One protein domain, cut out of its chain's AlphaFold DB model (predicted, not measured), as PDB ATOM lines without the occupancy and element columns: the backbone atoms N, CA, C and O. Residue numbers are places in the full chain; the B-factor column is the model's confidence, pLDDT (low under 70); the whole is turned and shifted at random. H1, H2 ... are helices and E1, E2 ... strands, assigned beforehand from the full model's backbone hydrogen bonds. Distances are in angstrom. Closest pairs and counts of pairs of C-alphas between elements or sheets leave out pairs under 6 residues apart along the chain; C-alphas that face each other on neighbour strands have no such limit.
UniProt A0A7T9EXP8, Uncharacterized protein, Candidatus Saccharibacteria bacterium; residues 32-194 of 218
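What this domain is: This is residues 32 to 194 of the 218 residues of an uncharacterized protein of Candidatus Saccharibacteria bacterium (UniProt A0A7T9EXP8). What shape does the backbone make? The chain winds in stacked turns, a short solenoid in which the strands of a large twisted sheet, E1 E3 E5 E7 E9 E13, lie partly face to face with a small one, E2 E4 E6. At the other end of the longest axis is a second small sheet, E10 E12 E11, whose E12 runs on into E13 of the large sheet. What is it built of? The printed part has 163 residues with thirteen named strands, E1 to E13 along the chain, then one named helix, H1; the class is mostly strand, though under half of the residues are in named elements, and the first two sheets are parallel, the third antiparallel. It is compact, with a radius of gyration of the C-alphas of 15.8 A and spans of 43 by 39 by 25 A.

Where its parts are: Where do the first turns run? E1, residues 32 to 34, begins at C-alpha 32 (-25.590, 72.296, -31.023). E2 is residues 38 to 40, E3 49 to 54 (16.9 A), E4 66 to 68, E5 82 to 87 (16.4 A) and E6 91 to 93. Where are the later elements? E7, residues 104 to 114, is 26.9 A long, E8 is 128 to 132, and E9, 141 to 151, is 26.0 A long. E10 is residues 158 to 161, E11 169 to 171, E12 176 to 181 (13.3 A), E13 183 to 188 (17.1 A) and H1 190 to 193, ending at C-alpha 193 (-5.301, 73.440, -25.474).

How they stand to each other: How do the two parallel sheets stand? They form a sandwich, two sheets face to face, their facing parts 8.1 A centre to centre; the closest C-alphas of E4 and E5 are those of Ile 66 and Ala 87, 5.7 A. What joins the strands? E3 and E5 have N 52 and O 84 within hydrogen-bond range at 2.8 A, E7 and E9 N 106 and O 142 at 2.8 A, and E4 and E6 N 68 and O 92 at 2.7 A. E7 bends by 74 degrees at residue 111 and E9 by 82 degrees at residue 147. What of E8, the third sheet and H1? E8 pairs with no named strand, while E11 and E12 form a hairpin, with N 169 and O 178 at 2.8 A, and E10 is antiparallel to E12, with N 159 and O 179 at 2.8 A. H1, too short for any O i to N i+4 pair, is on the large sheet but only grazes it with residues 190 to 192.

The domain as a whole: How far does it reach? The two C-alphas farthest apart are those of Gly 58 and Ser 173, 48.7 A, and the printed part has no cut. Which links are long, and where is confidence low? The links E3 to E4, E4 to E5 and E7 to E8 are long; mean pLDDT of the printed part is 94.3, with residues 59 to 60 under 70.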
ATOM      1  N   ILE A  32     -24.240  71.759 -30.888       94.94
ATOM      2  CA  ILE A  32     -25.590  72.296 -31.023       94.94
ATOM      3  C   ILE A  32     -25.482  73.520 -31.924       94.94
ATOM      4  O   ILE A  32     -24.800  74.477 -31.572       94.94
ATOM      5  N   PHE A  33     -26.145  73.491 -33.074       94.00
ATOM      6  CA  PHE A  33     -26.234  74.637 -33.974       94.00
ATOM      7  C   PHE A  33     -27.652  75.199 -33.954       94.00
ATOM      8  O   PHE A  33     -28.621  74.438 -34.002       94.00
ATOM      9  N   VAL A  34     -27.764  76.522 -33.876       93.69
ATOM     10  CA  VAL A  34     -29.036  77.241 -33.890       93.69
ATOM     11  C   VAL A  34     -28.962  78.364 -34.916       93.69
ATOM     12  O   VAL A  34     -28.064  79.202 -34.868       93.69
ATOM     13  N   GLU A  35     -29.944  78.407 -35.813       92.56
ATOM     14  CA  GLU A  35     -30.052  79.436 -36.854       92.56
ATOM     15  C   GLU A  35     -30.715  80.733 -36.347       92.56
ATOM     16  O   GLU A  35     -31.547  81.355 -37.003       92.56
ATOM     17  N   ASP A  36     -30.408  81.113 -35.110       92.19
ATOM     18  CA  ASP A  36     -30.985  82.270 -34.433       92.19
ATOM     19  C   ASP A  36     -30.140  82.647 -33.208       92.19
ATOM     20  O   ASP A  36     -29.178  81.962 -32.853       92.19
ATOM     21  N   ASN A  37     -30.528  83.722 -32.530       92.62
ATOM     22  CA  ASN A  37     -29.996  84.092 -31.233       92.62
ATOM     23  C   ASN A  37     -30.268  82.993 -30.197       92.62
ATOM     24  O   ASN A  37     -31.378  82.463 -30.102       92.62
ATOM     25  N   VAL A  38     -29.277  82.700 -29.357       94.56
ATOM     26  CA  VAL A  38     -29.386  81.669 -28.311       94.56
ATOM     27  C   VAL A  38     -29.201  82.280 -26.934       94.56
ATOM     28  O   VAL A  38     -28.336  83.125 -26.738       94.56
ATOM     29  N   TRP A  39     -29.973  81.808 -25.951       95.12
ATOM     30  CA  TRP A  39     -29.790  82.156 -24.542       95.12
ATOM     31  C   TRP A  39     -29.232  80.967 -23.764       95.12
ATOM     32  O   TRP A  39     -29.889  79.933 -23.639       95.12
ATOM     33  N   VAL A  40     -28.029  81.119 -23.211       96.50
ATOM     34  CA  VAL A  40     -27.290  80.044 -22.537       96.50
ATOM     35  C   VAL A  40     -27.184  80.327 -21.044       96.50
ATOM     36  O   VAL A  40     -26.840  81.430 -20.625       96.50
ATOM     37  N   ARG A  41     -27.480  79.316 -20.226       96.00
ATOM     38  CA  ARG A  41     -27.197  79.297 -18.786       96.00
ATOM     39  C   ARG A  41     -27.115  77.858 -18.296       96.00
ATOM     40  O   ARG A  41     -27.778  76.976 -18.842       96.00
ATOM     41  N   THR A  42     -26.392  77.649 -17.210       95.06
ATOM     42  CA  THR A  42     -26.413  76.395 -16.451       95.06
ATOM     43  C   THR A  42     -27.421  76.480 -15.303       95.06
ATOM     44  O   THR A  42     -27.703  77.558 -14.782       95.06
ATOM     45  N   ALA A  43     -28.043  75.351 -14.947       85.62
ATOM     46  CA  ALA A  43     -28.907  75.279 -13.762       85.62
ATOM     47  C   ALA A  43     -28.084  75.129 -12.470       85.62
ATOM     48  O   ALA A  43     -28.467  75.652 -11.428       85.62
ATOM     49  N   SER A  44     -26.966  74.411 -12.563       87.69
ATOM     50  CA  SER A  44     -25.937  74.269 -11.535       87.69
ATOM     51  C   SER A  44     -24.585  74.148 -12.245       87.69
ATOM     52  O   SER A  44     -24.176  75.103 -12.893       87.69
ATOM     53  N   ASN A  45     -23.951  72.978 -12.223       93.88
ATOM     54  CA  ASN A  45     -22.720  72.712 -12.952       93.88
ATOM     55  C   ASN A  45     -22.982  71.756 -14.124       93.88
ATOM     56  O   ASN A  45     -23.781  70.826 -14.019       93.88
ATOM     57  N   PHE A  46     -22.303  71.990 -15.240       95.25
ATOM     58  CA  PHE A  46     -22.375  71.184 -16.449       95.25
ATOM     59  C   PHE A  46     -21.220  70.191 -16.514       95.25
ATOM     60  O   PHE A  46     -20.060  70.589 -16.456       95.25
ATOM     61  N   THR A  47     -21.547  68.916 -16.690       94.94
ATOM     62  CA  THR A  47     -20.574  67.839 -16.897       94.94
ATOM     63  C   THR A  47     -20.589  67.387 -18.351       94.94
ATOM     64  O   THR A  47     -21.660  67.100 -18.893       94.94
ATOM     65  N   GLY A  48     -19.416  67.252 -18.958       94.50
ATOM     66  CA  GLY A  48     -19.245  66.874 -20.355       94.50
ATOM     67  C   GLY A  48     -18.805  68.031 -21.246       94.50
ATOM     68  O   GLY A  48     -18.369  69.086 -20.788       94.50
ATOM     69  N   ARG A  49     -18.879  67.812 -22.560       95.00
ATOM     70  CA  ARG A  49     -18.299  68.710 -23.563       95.00
ATOM     71  C   ARG A  49     -19.347  69.089 -24.598       95.00
ATOM     72  O   ARG A  49     -19.970  68.209 -25.187       95.00
ATOM     73  N   VAL A  50     -19.540  70.387 -24.814       96.75
ATOM     74  CA  VAL A  50     -20.508  70.908 -25.786       96.75
ATOM     75  C   VAL A  50     -19.996  72.182 -26.444       96.75
ATOM     76  O   VAL A  50     -19.399  73.021 -25.780       96.75
ATOM     77  N   THR A  51     -20.276  72.349 -27.728       97.25
ATOM     78  CA  THR A  51     -20.155  73.609 -28.457       97.25
ATOM     79  C   THR A  51     -21.531  74.034 -28.925       97.25
ATOM     80  O   THR A  51     -22.229  73.281 -29.601       97.25
ATOM     81  N   ILE A  52     -21.921  75.244 -28.552       97.56
ATOM     82  CA  ILE A  52     -23.159  75.889 -28.962       97.56
ATOM     83  C   ILE A  52     -22.781  76.955 -29.983       97.56
ATOM     84  O   ILE A  52     -22.075  77.909 -29.654       97.56
ATOM     85  N   ALA A  53     -23.233  76.769 -31.215       95.69
ATOM     86  CA  ALA A  53     -23.017  77.683 -32.319       95.69
ATOM     87  C   ALA A  53     -24.329  78.390 -32.686       95.69
ATOM     88  O   ALA A  53     -25.354  77.732 -32.873       95.69
ATOM     89  N   ALA A  54     -24.286  79.715 -32.797       95.25
ATOM     90  CA  ALA A  54     -25.389  80.552 -33.254       95.25
ATOM     91  C   ALA A  54     -24.964  81.295 -34.526       95.25
ATOM     92  O   ALA A  54     -23.961  82.010 -34.512       95.25
ATOM     93  N   GLY A  55     -25.711  81.130 -35.617       91.69
ATOM     94  CA  GLY A  55     -25.428  81.823 -36.878       91.69
ATOM     95  C   GLY A  55     -26.529  81.637 -37.914       91.69
ATOM     96  O   GLY A  55     -27.173  80.596 -37.933       91.69
ATOM     97  N   ARG A  56     -26.746  82.617 -38.791       90.38
ATOM     98  CA  ARG A  56     -27.738  82.579 -39.873       90.38
ATOM     99  C   ARG A  56     -27.031  82.382 -41.212       90.38
ATOM    100  O   ARG A  56     -26.604  83.327 -41.868       90.38
ATOM    101  N   LEU A  57     -26.881  81.119 -41.614       78.88
ATOM    102  CA  LEU A  57     -26.110  80.759 -42.806       78.88
ATOM    103  C   LEU A  57     -26.724  81.371 -44.075       78.88
ATOM    104  O   LEU A  57     -27.875  81.109 -44.412       78.88
ATOM    105  N   GLY A  58     -25.929  82.155 -44.805       71.00
ATOM    106  CA  GLY A  58     -26.337  82.757 -46.076       71.00
ATOM    107  C   GLY A  58     -27.067  84.100 -45.962       71.00
ATOM    108  O   GLY A  58     -27.531  84.604 -46.984       71.00
ATOM    109  N   ASN A  59     -27.164  84.696 -44.766       67.31
ATOM    110  CA  ASN A  59     -27.689  86.051 -44.587       67.31
ATOM    111  C   ASN A  59     -26.947  86.838 -43.493       67.31
ATOM    112  O   ASN A  59     -27.364  86.863 -42.336       67.31
ATOM    113  N   ASP A  60     -25.942  87.603 -43.912       66.06
ATOM    114  CA  ASP A  60     -25.091  88.403 -43.020       66.06
ATOM    115  C   ASP A  60     -25.788  89.668 -42.470       66.06
ATOM    116  O   ASP A  60     -25.250  90.366 -41.611       66.06
ATOM    117  N   THR A  61     -26.993  90.008 -42.951       73.94
ATOM    118  CA  THR A  61     -27.709  91.238 -42.536       73.94
ATOM    119  C   THR A  61     -28.183  91.161 -41.084       73.94
ATOM    120  O   THR A  61     -28.484  92.169 -40.451       73.94
ATOM    121  N   ASN A  62     -28.300  89.941 -40.572       81.56
ATOM    122  CA  ASN A  62     -29.027  89.598 -39.367       81.56
ATOM    123  C   ASN A  62     -28.202  88.591 -38.551       81.56
ATOM    124  O   ASN A  62     -28.742  87.600 -38.070       81.56
ATOM    125  N   ALA A  63     -26.899  88.827 -38.421       88.88
ATOM    126  CA  ALA A  63     -25.991  87.899 -37.759       88.88
ATOM    127  C   ALA A  63     -26.435  87.566 -36.319       88.88
ATOM    128  O   ALA A  63     -26.919  88.433 -35.583       88.88
ATOM    129  N   ALA A  64     -26.332  86.289 -35.939       92.69
ATOM    130  CA  ALA A  64     -26.858  85.793 -34.666       92.69
ATOM    131  C   ALA A  64     -25.896  85.992 -33.485       92.69
ATOM    132  O   ALA A  64     -24.679  85.835 -33.610       92.69
ATOM    133  N   ASP A  65     -26.476  86.242 -32.311       94.94
ATOM    134  CA  ASP A  65     -25.772  86.409 -31.043       94.94
ATOM    135  C   ASP A  65     -25.974  85.226 -30.096       94.94
ATOM    136  O   ASP A  65     -27.031  84.586 -30.044       94.94
ATOM    137  N   ILE A  66     -24.996  85.018 -29.218       97.94
ATOM    138  CA  ILE A  66     -25.168  84.214 -28.009       97.94
ATOM    139  C   ILE A  66     -25.334  85.151 -26.814       97.94
ATOM    140  O   ILE A  66     -24.488  85.994 -26.543       97.94
ATOM    141  N   ASN A  67     -26.403  84.953 -26.050       97.00
ATOM    142  CA  ASN A  67     -26.736  85.703 -24.846       97.00
ATOM    143  C   ASN A  67     -26.557  84.810 -23.612       97.00
ATOM    144  O   ASN A  67     -27.335  83.889 -23.359       97.00
ATOM    145  N   ILE A  68     -25.545  85.081 -22.798       97.69
ATOM    146  CA  ILE A  68     -25.324  84.411 -21.519       97.69
ATOM    147  C   ILE A  68     -26.337  84.971 -20.515       97.69
ATOM    148  O   ILE A  68     -26.211  86.091 -20.022       97.69
ATOM    149  N   ALA A  69     -27.381  84.190 -20.248       95.06
ATOM    150  CA  ALA A  69     -28.580  84.581 -19.503       95.06
ATOM    151  C   ALA A  69     -28.494  84.285 -17.994       95.06
ATOM    152  O   ALA A  69     -29.480  84.413 -17.265       95.06
ATOM    153  N   GLY A  70     -27.340  83.821 -17.532       95.44
ATOM    154  CA  GLY A  70     -27.057  83.445 -16.155       95.44
ATOM    155  C   GLY A  70     -25.665  82.840 -16.063       95.44
ATOM    156  O   GLY A  70     -24.900  82.888 -17.022       95.44
ATOM    157  N   GLU A  71     -25.346  82.249 -14.920       97.50
ATOM    158  CA  GLU A  71     -24.054  81.591 -14.748       97.50
ATOM    159  C   GLU A  71     -23.897  80.398 -15.691       97.50
ATOM    160  O   GLU A  71     -24.856  79.676 -15.998       97.50
ATOM    161  N   VAL A  72     -22.664  80.171 -16.128       98.19
ATOM    162  CA  VAL A  72     -22.275  79.036 -16.965       98.19
ATOM    163  C   VAL A  72     -21.113  78.374 -16.254       98.19
ATOM    164  O   VAL A  72     -20.034  78.941 -16.213       98.19
ATOM    165  N   ARG A  73     -21.320  77.215 -15.629       97.75
ATOM    166  CA  ARG A  73     -20.295  76.590 -14.786       97.75
ATOM    167  C   ARG A  73     -19.972  75.178 -15.246       97.75
ATOM    168  O   ARG A  73     -20.872  74.362 -15.402       97.75
ATOM    169  N   TYR A  74     -18.686  74.880 -15.409       97.38
ATOM    170  CA  TYR A  74     -18.181  73.507 -15.478       97.38
ATOM    171  C   TYR A  74     -18.443  72.744 -14.171       97.38
ATOM    172  O   TYR A  74     -18.440  73.337 -13.091       97.38
ATOM    173  N   GLY A  75     -18.627  71.428 -14.264       96.56
ATOM    174  CA  GLY A  75     -18.562  70.496 -13.136       96.56
ATOM    175  C   GLY A  75     -17.154  70.387 -12.569       96.56
ATOM    176  O   GLY A  75     -16.988  70.291 -11.355       96.56
ATOM    177  N   SER A  76     -16.151  70.469 -13.440       95.19
ATOM    178  CA  SER A  76     -14.738  70.339 -13.124       95.19
ATOM    179  C   SER A  76     -13.862  71.206 -14.036       95.19
ATOM    180  O   SER A  76     -14.099  71.307 -15.235       95.19
ATOM    181  N   LYS A  77     -12.797  71.794 -13.476       95.38
ATOM    182  CA  LYS A  77     -11.787  72.595 -14.201       95.38
ATOM    183  C   LYS A  77     -10.502  71.801 -14.503       95.38
ATOM    184  O   LYS A  77      -9.408  72.354 -14.511       95.38
ATOM    185  N   ASN A  78     -10.624  70.485 -14.697       94.25
ATOM    186  CA  ASN A  78      -9.510  69.572 -15.006       94.25
ATOM    187  C   ASN A  78      -9.469  69.120 -16.481       94.25
ATOM    188  O   ASN A  78      -8.767  68.163 -16.800       94.25
ATOM    189  N   GLY A  79     -10.267  69.746 -17.354       92.50
ATOM    190  CA  GLY A  79     -10.355  69.411 -18.778       92.50
ATOM    191  C   GLY A  79     -11.372  68.332 -19.154       92.50
ATOM    192  O   GLY A  79     -11.539  68.065 -20.344       92.50
ATOM    193  N   SER A  80     -12.079  67.720 -18.195       95.38
ATOM    194  CA  SER A  80     -13.180  66.796 -18.515       95.38
ATOM    195  C   SER A  80     -14.412  67.514 -19.067       95.38
ATOM    196  O   SER A  80     -15.136  66.948 -19.888       95.38
ATOM    197  N   ASP A  81     -14.634  68.750 -18.614       96.69
ATOM    198  CA  ASP A  81     -15.798  69.555 -18.951       96.69
ATOM    199  C   ASP A  81     -15.387  70.771 -19.782       96.69
ATOM    200  O   ASP A  81     -14.406  71.441 -19.464       96.69
ATOM    201  N   ALA A  82     -16.139  71.063 -20.844       96.38
ATOM    202  CA  ALA A  82     -15.870  72.209 -21.707       96.38
ATOM    203  C   ALA A  82     -17.155  72.729 -22.362       96.38
ATOM    204  O   ALA A  82     -17.963  71.950 -22.876       96.38
ATOM    205  N   ILE A  83     -17.323  74.051 -22.385       97.88
ATOM    206  CA  ILE A  83     -18.450  74.726 -23.041       97.88
ATOM    207  C   ILE A  83     -17.882  75.710 -24.059       97.88
ATOM    208  O   ILE A  83     -17.218  76.675 -23.694       97.88
ATOM    209  N   GLY A  84     -18.131  75.451 -25.338       97.75
ATOM    210  CA  GLY A  84     -17.821  76.345 -26.445       97.75
ATOM    211  C   GLY A  84     -19.033  77.193 -26.797       97.75
ATOM    212  O   GLY A  84     -20.133  76.662 -26.938       97.75
ATOM    213  N   LEU A  85     -18.835  78.495 -26.958       98.38
ATOM    214  CA  LEU A  85     -19.836  79.439 -27.442       98.38
ATOM    215  C   LEU A  85     -19.290  80.071 -28.718       98.38
ATOM    216  O   LEU A  85     -18.278  80.760 -28.666       98.38
ATOM    217  N   VAL A  86     -19.930  79.822 -29.854       97.25
ATOM    218  CA  VAL A  86     -19.504  80.342 -31.160       97.25
ATOM    219  C   VAL A  86     -20.648  81.158 -31.745       97.25
ATOM    220  O   VAL A  86     -21.652  80.597 -32.172       97.25
ATOM    221  N   ALA A  87     -20.517  82.477 -31.745       96.38
ATOM    222  CA  ALA A  87     -21.508  83.384 -32.308       96.38
ATOM    223  C   ALA A  87     -20.999  83.997 -33.614       96.38
ATOM    224  O   ALA A  87     -19.830  84.378 -33.725       96.38
ATOM    225  N   GLU A  88     -21.893  84.126 -34.589       94.56
ATOM    226  CA  GLU A  88     -21.645  84.859 -35.829       94.56
ATOM    227  C   GLU A  88     -21.384  86.351 -35.556       94.56
ATOM    228  O   GLU A  88     -20.430  86.926 -36.088       94.56
ATOM    229  N   ASN A  89     -22.172  86.975 -34.674       94.50
ATOM    230  CA  ASN A  89     -21.985  88.361 -34.253       94.50
ATOM    231  C   ASN A  89     -21.377  88.455 -32.852       94.50
ATOM    232  O   ASN A  89     -20.154  88.367 -32.741       94.50
ATOM    233  N   ASP A  90     -22.176  88.622 -31.797       96.62
ATOM    234  CA  ASP A  90     -21.681  88.885 -30.444       96.62
ATOM    235  C   ASP A  90     -21.893  87.695 -29.489       96.62
ATOM    236  O   ASP A  90     -22.885  86.965 -29.560       96.62
ATOM    237  N   VAL A  91     -20.992  87.550 -28.512       98.31
ATOM    238  CA  VAL A  91     -21.266  86.793 -27.280       98.31
ATOM    239  C   VAL A  91     -21.458  87.797 -26.146       98.31
ATOM    240  O   VAL A  91     -20.510  88.423 -25.670       98.31
ATOM    241  N   LEU A  92     -22.699  87.962 -25.705       96.75
ATOM    242  CA  LEU A  92     -23.103  88.989 -24.753       96.75
ATOM    243  C   LEU A  92     -23.478  88.366 -23.416       96.75
ATOM    244  O   LEU A  92     -24.244  87.411 -23.354       96.75
ATOM    245  N   ILE A  93     -23.015  88.948 -22.317       97.44
ATOM    246  CA  ILE A  93     -23.609  88.706 -21.004       97.44
ATOM    247  C   ILE A  93     -24.875  89.545 -20.933       97.44
ATOM    248  O   ILE A  93     -24.803  90.773 -20.953       97.44
ATOM    249  N   ALA A  94     -26.032  88.894 -20.836       94.50
ATOM    250  CA  ALA A  94     -27.292  89.614 -20.774       94.50
ATOM    251  C   ALA A  94     -27.298  90.537 -19.533       94.50
ATOM    252  O   ALA A  94     -26.973  90.075 -18.434       94.50
ATOM    253  N   PRO A  95     -27.694  91.820 -19.632       91.44
ATOM    254  CA  PRO A  95     -27.705  92.766 -18.515       91.44
ATOM    255  C   PRO A  95     -28.501  92.294 -17.292       91.44
ATOM    256  O   PRO A  95     -28.189  92.699 -16.170       91.44
ATOM    257  N   TYR A  96     -29.499  91.425 -17.492       89.62
ATOM    258  CA  TYR A  96     -30.294  90.816 -16.422       89.62
ATOM    259  C   TYR A  96     -29.689  89.549 -15.810       89.62
ATOM    260  O   TYR A  96     -30.241  89.042 -14.834       89.62
ATOM    261  N   ALA A  97     -28.618  88.995 -16.383       93.50
ATOM    262  CA  ALA A  97     -28.037  87.733 -15.937       93.50
ATOM    263  C   ALA A  97     -27.411  87.853 -14.541       93.50
ATOM    264  O   ALA A  97     -27.519  86.935 -13.728       93.50
ATOM    265  N   ILE A  98     -26.771  88.991 -14.260       94.56
ATOM    266  CA  ILE A  98     -26.028  89.231 -13.020       94.56
ATOM    267  C   ILE A  98     -26.998  89.627 -11.887       94.56
ATOM    268  O   ILE A  98     -27.870  90.481 -12.098       94.56
ATOM    269  N   PRO A  99     -26.852  89.071 -10.664       94.44
ATOM    270  CA  PRO A  99     -27.677  89.445  -9.517       94.44
ATOM    271  C   PRO A  99     -27.708  90.962  -9.266       94.44
ATOM    272  O   PRO A  99     -26.682  91.634  -9.184       94.44
ATOM    273  N   ARG A 100     -28.909  91.535  -9.112       90.31
ATOM    274  CA  ARG A 100     -29.075  93.000  -8.993       90.31
ATOM    275  C   ARG A 100     -28.604  93.568  -7.655       90.31
ATOM    276  O   ARG A 100     -28.271  94.755  -7.590       90.31
ATOM    277  N   THR A 101     -28.639  92.759  -6.602       90.19
ATOM    278  CA  THR A 101     -28.452  93.163  -5.203       90.19
ATOM    279  C   THR A 101     -27.747  92.072  -4.410       90.19
ATOM    280  O   THR A 101     -27.796  90.904  -4.790       90.19
ATOM    281  N   GLY A 102     -27.178  92.454  -3.266       95.62
ATOM    282  CA  GLY A 102     -26.459  91.543  -2.381       95.62
ATOM    283  C   GLY A 102     -25.033  91.253  -2.845       95.62
ATOM    284  O   GLY A 102     -24.591  91.750  -3.889       95.62
ATOM    285  N   ALA A 103     -24.337  90.462  -2.032       97.75
ATOM    286  CA  ALA A 103     -23.036  89.893  -2.351       97.75
ATOM    287  C   ALA A 103     -23.201  88.738  -3.348       97.75
ATOM    288  O   ALA A 103     -24.144  87.951  -3.234       97.75
ATOM    289  N   PHE A 104     -22.285  88.617  -4.306       97.69
ATOM    290  CA  PHE A 104     -22.294  87.521  -5.272       97.69
ATOM    291  C   PHE A 104     -20.916  87.289  -5.892       97.69
ATOM    292  O   PHE A 104     -20.100  88.202  -6.016       97.69
ATOM    293  N   THR A 105     -20.723  86.067  -6.381       97.94
ATOM    294  CA  THR A 105     -19.715  85.740  -7.391       97.94
ATOM    295  C   THR A 105     -20.465  85.199  -8.594       97.94
ATOM    296  O   THR A 105     -21.075  84.140  -8.489       97.94
ATOM    297  N   PHE A 106     -20.467  85.953  -9.690       98.25
ATOM    298  CA  PHE A 106     -21.069  85.547 -10.953       98.25
ATOM    299  C   PHE A 106     -19.993  84.918 -11.833       98.25
ATOM    300  O   PHE A 106     -19.025  85.591 -12.195       98.25
ATOM    301  N   GLU A 107     -20.146  83.634 -12.141       98.12
ATOM    302  CA  GLU A 107     -19.123  82.838 -12.819       98.12
ATOM    303  C   GLU A 107     -19.559  82.384 -14.220       98.12
ATOM    304  O   GLU A 107     -20.662  81.857 -14.418       98.12
ATOM    305  N   ILE A 108     -18.661  82.568 -15.189       98.62
ATOM    306  CA  ILE A 108     -18.767  82.046 -16.551       98.62
ATOM    307  C   ILE A 108     -17.519  81.218 -16.861       98.62
ATOM    308  O   ILE A 108     -16.403  81.729 -16.873       98.62
ATOM    309  N   ASN A 109     -17.741  79.953 -17.183       98.56
ATOM    310  CA  ASN A 109     -16.746  78.985 -17.600       98.56
ATOM    311  C   ASN A 109     -17.036  78.619 -19.062       98.56
ATOM    312  O   ASN A 109     -17.988  77.880 -19.324       98.56
ATOM    313  N   ALA A 110     -16.294  79.193 -20.013       98.00
ATOM    314  CA  ALA A 110     -16.529  78.964 -21.441       98.00
ATOM    315  C   ALA A 110     -15.341  79.359 -22.333       98.00
ATOM    316  O   ALA A 110     -14.628  80.329 -22.070       98.00
ATOM    317  N   ALA A 111     -15.183  78.662 -23.454       97.81
ATOM    318  CA  ALA A 111     -14.438  79.159 -24.605       97.81
ATOM    319  C   ALA A 111     -15.407  79.938 -25.507       97.81
ATOM    320  O   ALA A 111     -16.291  79.337 -26.119       97.81
ATOM    321  N   ALA A 112     -15.291  81.263 -25.548       98.06
ATOM    322  CA  ALA A 112     -16.175  82.129 -26.319       98.06
ATOM    323  C   ALA A 112     -15.488  82.651 -27.583       98.06
ATOM    324  O   ALA A 112     -14.372  83.170 -27.523       98.06
ATOM    325  N   LEU A 113     -16.194  82.569 -28.708       97.38
ATOM    326  CA  LEU A 113     -15.789  83.089 -30.002       97.38
ATOM    327  C   LEU A 113     -16.906  83.943 -30.598       97.38
ATOM    328  O   LEU A 113     -18.011  83.453 -30.817       97.38
ATOM    329  N   ALA A 114     -16.586  85.193 -30.911       96.94
ATOM    330  CA  ALA A 114     -17.417  86.101 -31.693       96.94
ATOM    331  C   ALA A 114     -16.762  86.326 -33.066       96.94
ATOM    332  O   ALA A 114     -15.679  86.917 -33.148       96.94
ATOM    333  N   GLN A 115     -17.374  85.822 -34.141       94.31
ATOM    334  CA  GLN A 115     -16.773  85.829 -35.480       94.31
ATOM    335  C   GLN A 115     -16.646  87.250 -36.042       94.31
ATOM    336  O   GLN A 115     -15.597  87.600 -36.590       94.31
ATOM    337  N   SER A 116     -17.693  88.067 -35.920       93.38
ATOM    338  CA  SER A 116     -17.709  89.444 -36.429       93.38
ATOM    339  C   SER A 116     -17.833  90.511 -35.336       93.38
ATOM    340  O   SER A 116     -17.373  91.641 -35.536       93.38
ATOM    341  N   GLY A 117     -18.380  90.144 -34.177       95.19
ATOM    342  CA  GLY A 117     -18.647  91.033 -33.055       95.19
ATOM    343  C   GLY A 117     -17.661  90.894 -31.899       95.19
ATOM    344  O   GLY A 117     -16.490  90.537 -32.071       95.19
ATOM    345  N   SER A 118     -18.163  91.222 -30.717       97.62
ATOM    346  CA  SER A 118     -17.498  91.376 -29.429       97.62
ATOM    347  C   SER A 118     -17.874  90.257 -28.450       97.62
ATOM    348  O   SER A 118     -18.926  89.628 -28.558       97.62
ATOM    349  N   VAL A 119     -17.036  90.036 -27.435       98.44
ATOM    350  CA  VAL A 119     -17.380  89.197 -26.272       98.44
ATOM    351  C   VAL A 119     -17.453  90.101 -25.047       98.44
ATOM    352  O   VAL A 119     -16.418  90.542 -24.552       98.44
ATOM    353  N   THR A 120     -18.651  90.470 -24.584       97.75
ATOM    354  CA  THR A 120     -18.778  91.560 -23.596       97.75
ATOM    355  C   THR A 120     -19.933  91.405 -22.617       97.75
ATOM    356  O   THR A 120     -20.937  90.756 -22.894       97.75
ATOM    357  N   TYR A 121     -19.826  92.078 -21.472       97.06
ATOM    358  CA  TYR A 121     -21.014  92.661 -20.844       97.06
ATOM    359  C   TYR A 121     -21.294  93.974 -21.576       97.06
ATOM    360  O   TYR A 121     -20.378  94.786 -21.609       97.06
ATOM    361  N   PRO A 122     -22.473  94.221 -22.166       94.38
ATOM    362  CA  PRO A 122     -22.675  95.377 -23.035       94.38
ATOM    363  C   PRO A 122     -22.682  96.682 -22.231       94.38
ATOM    364  O   PRO A 122     -23.178  96.727 -21.110       94.38
ATOM    365  N   GLY A 123     -22.142  97.770 -22.791       93.88
ATOM    366  CA  GLY A 123     -22.046  99.068 -22.103       93.88
ATOM    367  C   GLY A 123     -23.340  99.891 -22.093       93.88
ATOM    368  O   GLY A 123     -23.442 100.861 -21.334       93.88
ATOM    369  N   THR A 124     -24.303  99.533 -22.943       92.94
ATOM    370  CA  THR A 124     -25.650 100.110 -23.075       92.94
ATOM    371  C   THR A 124     -26.641  98.997 -23.417       92.94
ATOM    372  O   THR A 124     -26.234  97.933 -23.882       92.94
ATOM    373  N   TYR A 125     -27.928  99.188 -23.124       89.19
ATOM    374  CA  TYR A 125     -28.939  98.180 -23.462       89.19
ATOM    375  C   TYR A 125     -29.093  98.088 -24.980       89.19
ATOM    376  O   TYR A 125     -29.171  99.116 -25.658       89.19
ATOM    377  N   LYS A 126     -29.186  96.869 -25.524       83.75
ATOM    378  CA  LYS A 126     -29.231  96.643 -26.980       83.75
ATOM    379  C   LYS A 126     -30.410  97.363 -27.647       83.75
ATOM    380  O   LYS A 126     -30.272  97.930 -28.725       83.75
ATOM    381  N   VAL A 127     -31.548  97.391 -26.960       80.44
ATOM    382  CA  VAL A 127     -32.791  98.058 -27.388       80.44
ATOM    383  C   VAL A 127     -32.881  99.526 -26.952       80.44
ATOM    384  O   VAL A 127     -33.760 100.256 -27.401       80.44
ATOM    385  N   ASN A 128     -31.976 100.000 -26.094       84.19
ATOM    386  CA  ASN A 128     -31.920 101.396 -25.664       84.19
ATOM    387  C   ASN A 128     -30.462 101.845 -25.527       84.19
ATOM    388  O   ASN A 128     -29.889 101.894 -24.437       84.19
ATOM    389  N   THR A 129     -29.870 102.204 -26.665       86.38
ATOM    390  CA  THR A 129     -28.452 102.568 -26.766       86.38
ATOM    391  C   THR A 129     -28.098 103.870 -26.043       86.38
ATOM    392  O   THR A 129     -26.922 104.128 -25.806       86.38
ATOM    393  N   SER A 130     -29.088 104.681 -25.647       87.81
ATOM    394  CA  SER A 130     -28.886 105.889 -24.833       87.81
ATOM    395  C   SER A 130     -28.810 105.604 -23.331       87.81
ATOM    396  O   SER A 130     -28.384 106.466 -22.561       87.81
ATOM    397  N   ARG A 131     -29.201 104.403 -22.889       89.81
ATOM    398  CA  ARG A 131     -29.188 104.010 -21.480       89.81
ATOM    399  C   ARG A 131     -28.056 103.027 -21.212       89.81
ATOM    400  O   ARG A 131     -28.003 101.939 -21.779       89.81
ATOM    401  N   CYS A 132     -27.160 103.400 -20.303       93.69
ATOM    402  CA  CYS A 132     -26.085 102.516 -19.876       93.69
ATOM    403  C   CYS A 132     -26.607 101.375 -19.004       93.69
ATOM    404  O   CYS A 132     -27.521 101.558 -18.194       93.69
ATOM    405  N   THR A 133     -25.990 100.211 -19.174       94.50
ATOM    406  CA  THR A 133     -26.274  99.002 -18.402       94.50
ATOM    407  C   THR A 133     -25.806  99.131 -16.961       94.50
ATOM    408  O   THR A 133     -24.997 100.001 -16.608       94.50
ATOM    409  N   ARG A 134     -26.340  98.244 -16.119       95.12
ATOM    410  CA  ARG A 134     -26.144  98.282 -14.675       95.12
ATOM    411  C   ARG A 134     -24.676  98.158 -14.280       95.12
ATOM    412  O   ARG A 134     -23.932  97.369 -14.851       95.12
ATOM    413  N   GLY A 135     -24.274  98.931 -13.277       97.00
ATOM    414  CA  GLY A 135     -22.971  98.816 -12.629       97.00
ATOM    415  C   GLY A 135     -23.010  98.130 -11.271       97.00
ATOM    416  O   GLY A 135     -23.996  98.240 -10.540       97.00
ATOM    417  N   TRP A 136     -21.891  97.513 -10.894       97.56
ATOM    418  CA  TRP A 136     -21.641  96.992  -9.548       97.56
ATOM    419  C   TRP A 136     -20.250  97.406  -9.085       97.56
ATOM    420  O   TRP A 136     -19.251  97.127  -9.747       97.56
ATOM    421  N   VAL A 137     -20.181  98.102  -7.952       97.31
ATOM    422  CA  VAL A 137     -18.944  98.732  -7.463       97.31
ATOM    423  C   VAL A 137     -18.474  98.197  -6.116       97.31
ATOM    424  O   VAL A 137     -17.350  98.516  -5.714       97.31
ATOM    425  N   ASN A 138     -19.299  97.401  -5.431       97.38
ATOM    426  CA  ASN A 138     -18.983  96.911  -4.097       97.38
ATOM    427  C   ASN A 138     -17.925  95.788  -4.152       97.38
ATOM    428  O   ASN A 138     -17.912  95.008  -5.107       97.38
ATOM    429  N   PRO A 139     -17.027  95.676  -3.154       96.56
ATOM    430  CA  PRO A 139     -15.974  94.651  -3.145       96.56
ATOM    431  C   PRO A 139     -16.468  93.194  -3.051       96.56
ATOM    432  O   PRO A 139     -15.740  92.269  -3.406       96.56
ATOM    433  N   ASP A 140     -17.688  92.982  -2.557       97.69
ATOM    434  CA  ASP A 140     -18.354  91.684  -2.388       97.69
ATOM    435  C   ASP A 140     -19.147  91.234  -3.632       97.69
ATOM    436  O   ASP A 140     -19.816  90.201  -3.607       97.69
ATOM    437  N   GLN A 141     -19.061  91.999  -4.721       98.19
ATOM    438  CA  GLN A 141     -19.712  91.734  -6.000       98.19
ATOM    439  C   GLN A 141     -18.643  91.435  -7.041       98.19
ATOM    440  O   GLN A 141     -17.949  92.339  -7.507       98.19
ATOM    441  N   LYS A 142     -18.489  90.154  -7.373       98.31
ATOM    442  CA  LYS A 142     -17.390  89.643  -8.196       98.31
ATOM    443  C   LYS A 142     -17.904  89.014  -9.478       98.31
ATOM    444  O   LYS A 142     -18.937  88.348  -9.488       98.31
ATOM    445  N   PHE A 143     -17.140  89.196 -10.541       98.56
ATOM    446  CA  PHE A 143     -17.313  88.522 -11.815       98.56
ATOM    447  C   PHE A 143     -16.069  87.684 -12.104       98.56
ATOM    448  O   PHE A 143     -14.953  88.200 -12.056       98.56
ATOM    449  N   VAL A 144     -16.258  86.401 -12.390       98.44
ATOM    450  CA  VAL A 144     -15.169  85.472 -12.703       98.44
ATOM    451  C   VAL A 144     -15.433  84.855 -14.063       98.44
ATOM    452  O   VAL A 144     -16.476  84.244 -14.285       98.44
ATOM    453  N   TYR A 145     -14.466  85.000 -14.959       98.56
ATOM    454  CA  TYR A 145     -14.449  84.308 -16.235       98.56
ATOM    455  C   TYR A 145     -13.281  83.331 -16.273       98.56
ATOM    456  O   TYR A 145     -12.141  83.725 -16.037       98.56
ATOM    457  N   TYR A 146     -13.552  82.072 -16.590       98.50
ATOM    458  CA  TYR A 146     -12.536  81.037 -16.751       98.50
ATOM    459  C   TYR A 146     -12.720  80.343 -18.099       98.50
ATOM    460  O   TYR A 146     -13.759  79.744 -18.358       98.50
ATOM    461  N   GLY A 147     -11.735  80.419 -18.985       97.12
ATOM    462  CA  GLY A 147     -11.887  79.837 -20.313       97.12
ATOM    463  C   GLY A 147     -11.038  80.518 -21.365       97.12
ATOM    464  O   GLY A 147      -9.864  80.783 -21.146       97.12
ATOM    465  N   SER A 148     -11.614  80.810 -22.522       96.38
ATOM    466  CA  SER A 148     -10.936  81.586 -23.560       96.38
ATOM    467  C   SER A 148     -11.886  82.585 -24.196       96.38
ATOM    468  O   SER A 148     -13.108  82.439 -24.121       96.38
ATOM    469  N   VAL A 149     -11.309  83.626 -24.789       97.12
ATOM    470  CA  VAL A 149     -12.040  84.654 -25.523       97.12
ATOM    471  C   VAL A 149     -11.340  84.879 -26.855       97.12
ATOM    472  O   VAL A 149     -10.153  85.197 -26.892       97.12
ATOM    473  N   ALA A 150     -12.090  84.743 -27.939       95.94
ATOM    474  CA  ALA A 150     -11.704  85.121 -29.285       95.94
ATOM    475  C   ALA A 150     -12.783  86.042 -29.863       95.94
ATOM    476  O   ALA A 150     -13.975  85.758 -29.787       95.94
ATOM    477  N   THR A 151     -12.386  87.176 -30.421       96.81
ATOM    478  CA  THR A 151     -13.326  88.171 -30.947       96.81
ATOM    479  C   THR A 151     -12.661  88.973 -32.053       96.81
ATOM    480  O   THR A 151     -11.459  89.234 -31.989       96.81
ATOM    481  N   ARG A 152     -13.435  89.365 -33.071       95.19
ATOM    482  CA  ARG A 152     -12.969  90.289 -34.114       95.19
ATOM    483  C   ARG A 152     -12.879  91.730 -33.619       95.19
ATOM    484  O   ARG A 152     -12.044  92.485 -34.110       95.19
ATOM    485  N   GLN A 153     -13.770  92.119 -32.714       96.56
ATOM    486  CA  GLN A 153     -13.835  93.475 -32.191       96.56
ATOM    487  C   GLN A 153     -13.067  93.568 -30.875       96.56
ATOM    488  O   GLN A 153     -11.839  93.611 -30.871       96.56
ATOM    489  N   TYR A 154     -13.777  93.636 -29.756       96.25
ATOM    490  CA  TYR A 154     -13.174  93.837 -28.455       96.25
ATOM    491  C   TYR A 154     -13.856  92.983 -27.398       96.25
ATOM    492  O   TYR A 154     -14.926  92.399 -27.582       96.25
ATOM    493  N   TRP A 155     -13.190  92.926 -26.257       96.75
ATOM    494  CA  TRP A 155     -13.639  92.190 -25.103       96.75
ATOM    495  C   TRP A 155     -13.537  93.070 -23.862       96.75
ATOM    496  O   TRP A 155     -12.516  93.722 -23.640       96.75
ATOM    497  N   THR A 156     -14.609  93.109 -23.071       96.75
ATOM    498  CA  THR A 156     -14.617  93.732 -21.744       96.75
ATOM    499  C   THR A 156     -15.825  93.290 -20.920       96.75
ATOM    500  O   THR A 156     -16.910  93.042 -21.447       96.75
ATOM    501  N   TRP A 157     -15.663  93.251 -19.601       96.94
ATOM    502  CA  TRP A 157     -16.734  92.951 -18.643       96.94
ATOM    503  C   TRP A 157     -17.296  94.184 -17.947       96.94
ATOM    504  O   TRP A 157     -18.317  94.107 -17.263       96.94
ATOM    505  N   ASN A 158     -16.613  95.319 -18.081       96.00
ATOM    506  CA  ASN A 158     -17.057  96.578 -17.520       96.00
ATOM    507  C   ASN A 158     -16.585  97.771 -18.360       96.00
ATOM    508  O   ASN A 158     -15.668  97.683 -19.175       96.00
ATOM    509  N   TYR A 159     -17.241  98.907 -18.157       95.94
ATOM    510  CA  TYR A 159     -16.887 100.181 -18.767       95.94
ATOM    511  C   TYR A 159     -16.796 101.244 -17.691       95.94
ATOM    512  O   TYR A 159     -17.606 101.275 -16.765       95.94
ATOM    513  N   THR A 160     -15.850 102.163 -17.861       95.44
ATOM    514  CA  THR A 160     -15.740 103.366 -17.036       95.44
ATOM    515  C   THR A 160     -16.232 104.579 -17.824       95.44
ATOM    516  O   THR A 160     -15.983 104.702 -19.024       95.44
ATOM    517  N   ARG A 161     -16.956 105.485 -17.165       93.81
ATOM    518  CA  ARG A 161     -17.549 106.688 -17.769       93.81
ATOM    519  C   ARG A 161     -17.321 107.904 -16.875       93.81
ATOM    520  O   ARG A 161     -17.240 107.780 -15.653       93.81
ATOM    521  N   SER A 162     -17.180 109.079 -17.481       94.88
ATOM    522  CA  SER A 162     -16.960 110.351 -16.771       94.88
ATOM    523  C   SER A 162     -18.247 111.014 -16.277       94.88
ATOM    524  O   SER A 162     -18.184 111.829 -15.364       94.88
ATOM    525  N   SER A 163     -19.404 110.669 -16.843       93.75
ATOM    526  CA  SER A 163     -20.709 111.234 -16.492       93.75
ATOM    527  C   SER A 163     -21.713 110.149 -16.107       93.75
ATOM    528  O   SER A 163     -21.554 108.978 -16.464       93.75
ATOM    529  N   ALA A 164     -22.751 110.555 -15.369       93.19
ATOM    530  CA  ALA A 164     -23.876 109.689 -15.040       93.19
ATOM    531  C   ALA A 164     -24.578 109.225 -16.320       93.19
ATOM    532  O   ALA A 164     -24.771 110.010 -17.249       93.19
ATOM    533  N   CYS A 165     -24.969 107.955 -16.365       90.31
ATOM    534  CA  CYS A 165     -25.685 107.386 -17.496       90.31
ATOM    535  C   CYS A 165     -26.476 106.157 -17.051       90.31
ATOM    536  O   CYS A 165     -25.887 105.214 -16.527       90.31
ATOM    537  N   GLY A 166     -27.787 106.153 -17.301       91.25
ATOM    538  CA  GLY A 166     -28.653 104.995 -17.068       91.25
ATOM    539  C   GLY A 166     -28.449 104.327 -15.706       91.25
ATOM    540  O   GLY A 166     -28.452 104.991 -14.673       91.25
ATOM    541  N   ASP A 167     -28.243 103.010 -15.729       92.69
ATOM    542  CA  ASP A 167     -28.083 102.184 -14.528       92.69
ATOM    543  C   ASP A 167     -26.620 102.033 -14.074       92.69
ATOM    544  O   ASP A 167     -26.319 101.211 -13.200       92.69
ATOM    545  N   ALA A 168     -25.696 102.799 -14.660       95.88
ATOM    546  CA  ALA A 168     -24.295 102.763 -14.272       95.88
ATOM    547  C   ALA A 168     -24.128 103.194 -12.804       95.88
ATOM    548  O   ALA A 168     -24.722 104.168 -12.342       95.88
ATOM    549  N   ALA A 169     -23.282 102.485 -12.063       96.62
ATOM    550  CA  ALA A 169     -23.051 102.747 -10.649       96.62
ATOM    551  C   ALA A 169     -21.882 103.717 -10.456       96.62
ATOM    552  O   ALA A 169     -20.797 103.516 -11.005       96.62
ATOM    553  N   TYR A 170     -22.077 104.756  -9.646       97.50
ATOM    554  CA  TYR A 170     -21.001 105.680  -9.297       97.50
ATOM    555  C   TYR A 170     -19.980 105.012  -8.368       97.50
ATOM    556  O   TYR A 170     -20.334 104.428  -7.343       97.50
ATOM    557  N   ASN A 171     -18.699 105.117  -8.709       96.62
ATOM    558  CA  ASN A 171     -17.596 104.648  -7.890       96.62
ATOM    559  C   ASN A 171     -16.824 105.835  -7.299       96.62
ATOM    560  O   ASN A 171     -16.057 106.495  -7.998       96.62
ATOM    561  N   ALA A 172     -16.964 106.051  -5.990       94.88
ATOM    562  CA  ALA A 172     -16.304 107.157  -5.297       94.88
ATOM    563  C   ALA A 172     -14.766 107.070  -5.330       94.88
ATOM    564  O   ALA A 172     -14.103 108.094  -5.434       94.88
ATOM    565  N   SER A 173     -14.190 105.859  -5.294       93.56
ATOM    566  CA  SER A 173     -12.726 105.687  -5.292       93.56
ATOM    567  C   SER A 173     -12.056 106.065  -6.616       93.56
ATOM    568  O   SER A 173     -10.912 106.501  -6.607       93.56
ATOM    569  N   SER A 174     -12.749 105.908  -7.748       92.94
ATOM    570  CA  SER A 174     -12.229 106.290  -9.067       92.94
ATOM    571  C   SER A 174     -12.833 107.584  -9.613       92.94
ATOM    572  O   SER A 174     -12.371 108.056 -10.648       92.94
ATOM    573  N   ASN A 175     -13.842 108.162  -8.947       95.62
ATOM    574  CA  ASN A 175     -14.633 109.298  -9.435       95.62
ATOM    575  C   ASN A 175     -15.172 109.063 -10.865       95.62
ATOM    576  O   ASN A 175     -15.056 109.909 -11.753       95.62
ATOM    577  N   ARG A 176     -15.695 107.855 -11.118       96.62
ATOM    578  CA  ARG A 176     -16.237 107.419 -12.417       96.62
ATOM    579  C   ARG A 176     -17.524 106.630 -12.226       96.62
ATOM    580  O   ARG A 176     -17.735 106.018 -11.182       96.62
ATOM    581  N   TYR A 177     -18.346 106.585 -13.265       97.25
ATOM    582  CA  TYR A 177     -19.492 105.683 -13.353       97.25
ATOM    583  C   TYR A 177     -19.062 104.375 -14.013       97.25
ATOM    584  O   TYR A 177     -18.305 104.390 -14.982       97.25
ATOM    585  N   ILE A 178     -19.523 103.252 -13.474       97.00
ATOM    586  CA  ILE A 178     -19.189 101.906 -13.933       97.00
ATOM    587  C   ILE A 178     -20.443 101.253 -14.505       97.00
ATOM    588  O   ILE A 178     -21.469 101.227 -13.834       97.00
ATOM    589  N   SER A 179     -20.353 100.694 -15.708       96.19
ATOM    590  CA  SER A 179     -21.294  99.680 -16.210       96.19
ATOM    591  C   SER A 179     -20.598  98.326 -16.162       96.19
ATOM    592  O   SER A 179     -19.412  98.257 -16.469       96.19
ATOM    593  N   GLY A 180     -21.294  97.266 -15.767       96.75
ATOM    594  CA  GLY A 180     -20.701  95.962 -15.476       96.75
ATOM    595  C   GLY A 180     -20.132  95.864 -14.060       96.75
ATOM    596  O   GLY A 180     -20.285  96.768 -13.229       96.75
ATOM    597  N   VAL A 181     -19.508  94.730 -13.755       97.75
ATOM    598  CA  VAL A 181     -18.962  94.451 -12.420       97.75
ATOM    599  C   VAL A 181     -17.547  95.008 -12.325       97.75
ATOM    600  O   VAL A 181     -16.705  94.714 -13.166       97.75
ATOM    601  N   LYS A 182     -17.259  95.819 -11.303       96.69
ATOM    602  CA  LYS A 182     -15.921  96.397 -11.098       96.69
ATOM    603  C   LYS A 182     -14.879  95.331 -10.752       96.69
ATOM    604  O   LYS A 182     -13.751  95.412 -11.224       96.69
ATOM    605  N   GLN A 183     -15.233  94.377  -9.891       97.31
ATOM    606  CA  GLN A 183     -14.317  93.326  -9.443       97.31
ATOM    607  C   GLN A 183     -14.374  92.154 -10.425       97.31
ATOM    608  O   GLN A 183     -15.210  91.264 -10.284       97.31
ATOM    609  N   THR A 184     -13.518  92.176 -11.444       97.38
ATOM    610  CA  THR A 184     -13.472  91.144 -12.489       97.38
ATOM    611  C   THR A 184     -12.167  90.367 -12.437       97.38
ATOM    612  O   THR A 184     -11.094  90.968 -12.409       97.38
ATOM    613  N   THR A 185     -12.258  89.046 -12.520       97.88
ATOM    614  CA  THR A 185     -11.127  88.144 -12.750       97.88
ATOM    615  C   THR A 185     -11.355  87.406 -14.062       97.88
ATOM    616  O   THR A 185     -12.479  87.012 -14.375       97.88
ATOM    617  N   THR A 186     -10.313  87.267 -14.875       97.50
ATOM    618  CA  THR A 186     -10.366  86.524 -16.138       97.50
ATOM    619  C   THR A 186      -9.119  85.680 -16.250       97.50
ATOM    620  O   THR A 186      -8.022  86.222 -16.346       97.50
ATOM    621  N   ASP A 187      -9.319  84.371 -16.268       97.31
ATOM    622  CA  ASP A 187      -8.253  83.384 -16.295       97.31
ATOM    623  C   ASP A 187      -8.402  82.489 -17.525       97.31
ATOM    624  O   ASP A 187      -9.505  82.057 -17.878       97.31
ATOM    625  N   TYR A 188      -7.277  82.205 -18.181       96.00
ATOM    626  CA  TYR A 188      -7.256  81.268 -19.295       96.00
ATOM    627  C   TYR A 188      -7.378  79.824 -18.790       96.00
ATOM    628  O   TYR A 188      -6.649  79.409 -17.886       96.00
ATOM    629  N   ASP A 189      -8.271  79.044 -19.393       95.88
ATOM    630  CA  ASP A 189      -8.350  77.604 -19.146       95.88
ATOM    631  C   ASP A 189      -7.315  76.863 -19.999       95.88
ATOM    632  O   ASP A 189      -7.512  76.613 -21.189       95.88
ATOM    633  N   TYR A 190      -6.210  76.474 -19.360       93.31
ATOM    634  CA  TYR A 190      -5.124  75.722 -19.990       93.31
ATOM    635  C   TYR A 190      -5.556  74.372 -20.571       93.31
ATOM    636  O   TYR A 190      -4.908  73.872 -21.492       93.31
ATOM    637  N   ASN A 191      -6.649  73.778 -20.081       94.00
ATOM    638  CA  ASN A 191      -7.127  72.504 -20.608       94.00
ATOM    639  C   ASN A 191      -7.701  72.649 -22.018       94.00
ATOM    640  O   ASN A 191      -7.679  71.679 -22.770       94.00
ATOM    641  N   LEU A 192      -8.141  73.849 -22.420       91.88
ATOM    642  CA  LEU A 192      -8.667  74.108 -23.766       91.88
ATOM    643  C   LEU A 192      -7.638  73.848 -24.870       91.88
ATOM    644  O   LEU A 192      -8.020  73.681 -26.023       91.88
ATOM    645  N   TYR A 193      -6.352  73.786 -24.527       87.12
ATOM    646  CA  TYR A 193      -5.301  73.440 -25.474       87.12
ATOM    647  C   TYR A 193      -5.364  71.964 -25.913       87.12
ATOM    648  O   TYR A 193      -5.231  71.666 -27.097       87.12
ATOM    649  N   TYR A 194      -5.600  71.039 -24.977       87.81
ATOM    650  CA  TYR A 194      -5.626  69.590 -25.245       87.81
ATOM    651  C   TYR A 194      -7.044  69.005 -25.290       87.81
ATOM    652  O   TYR A 194      -7.272  67.950 -25.878       87.81
TER     653      TYR A 194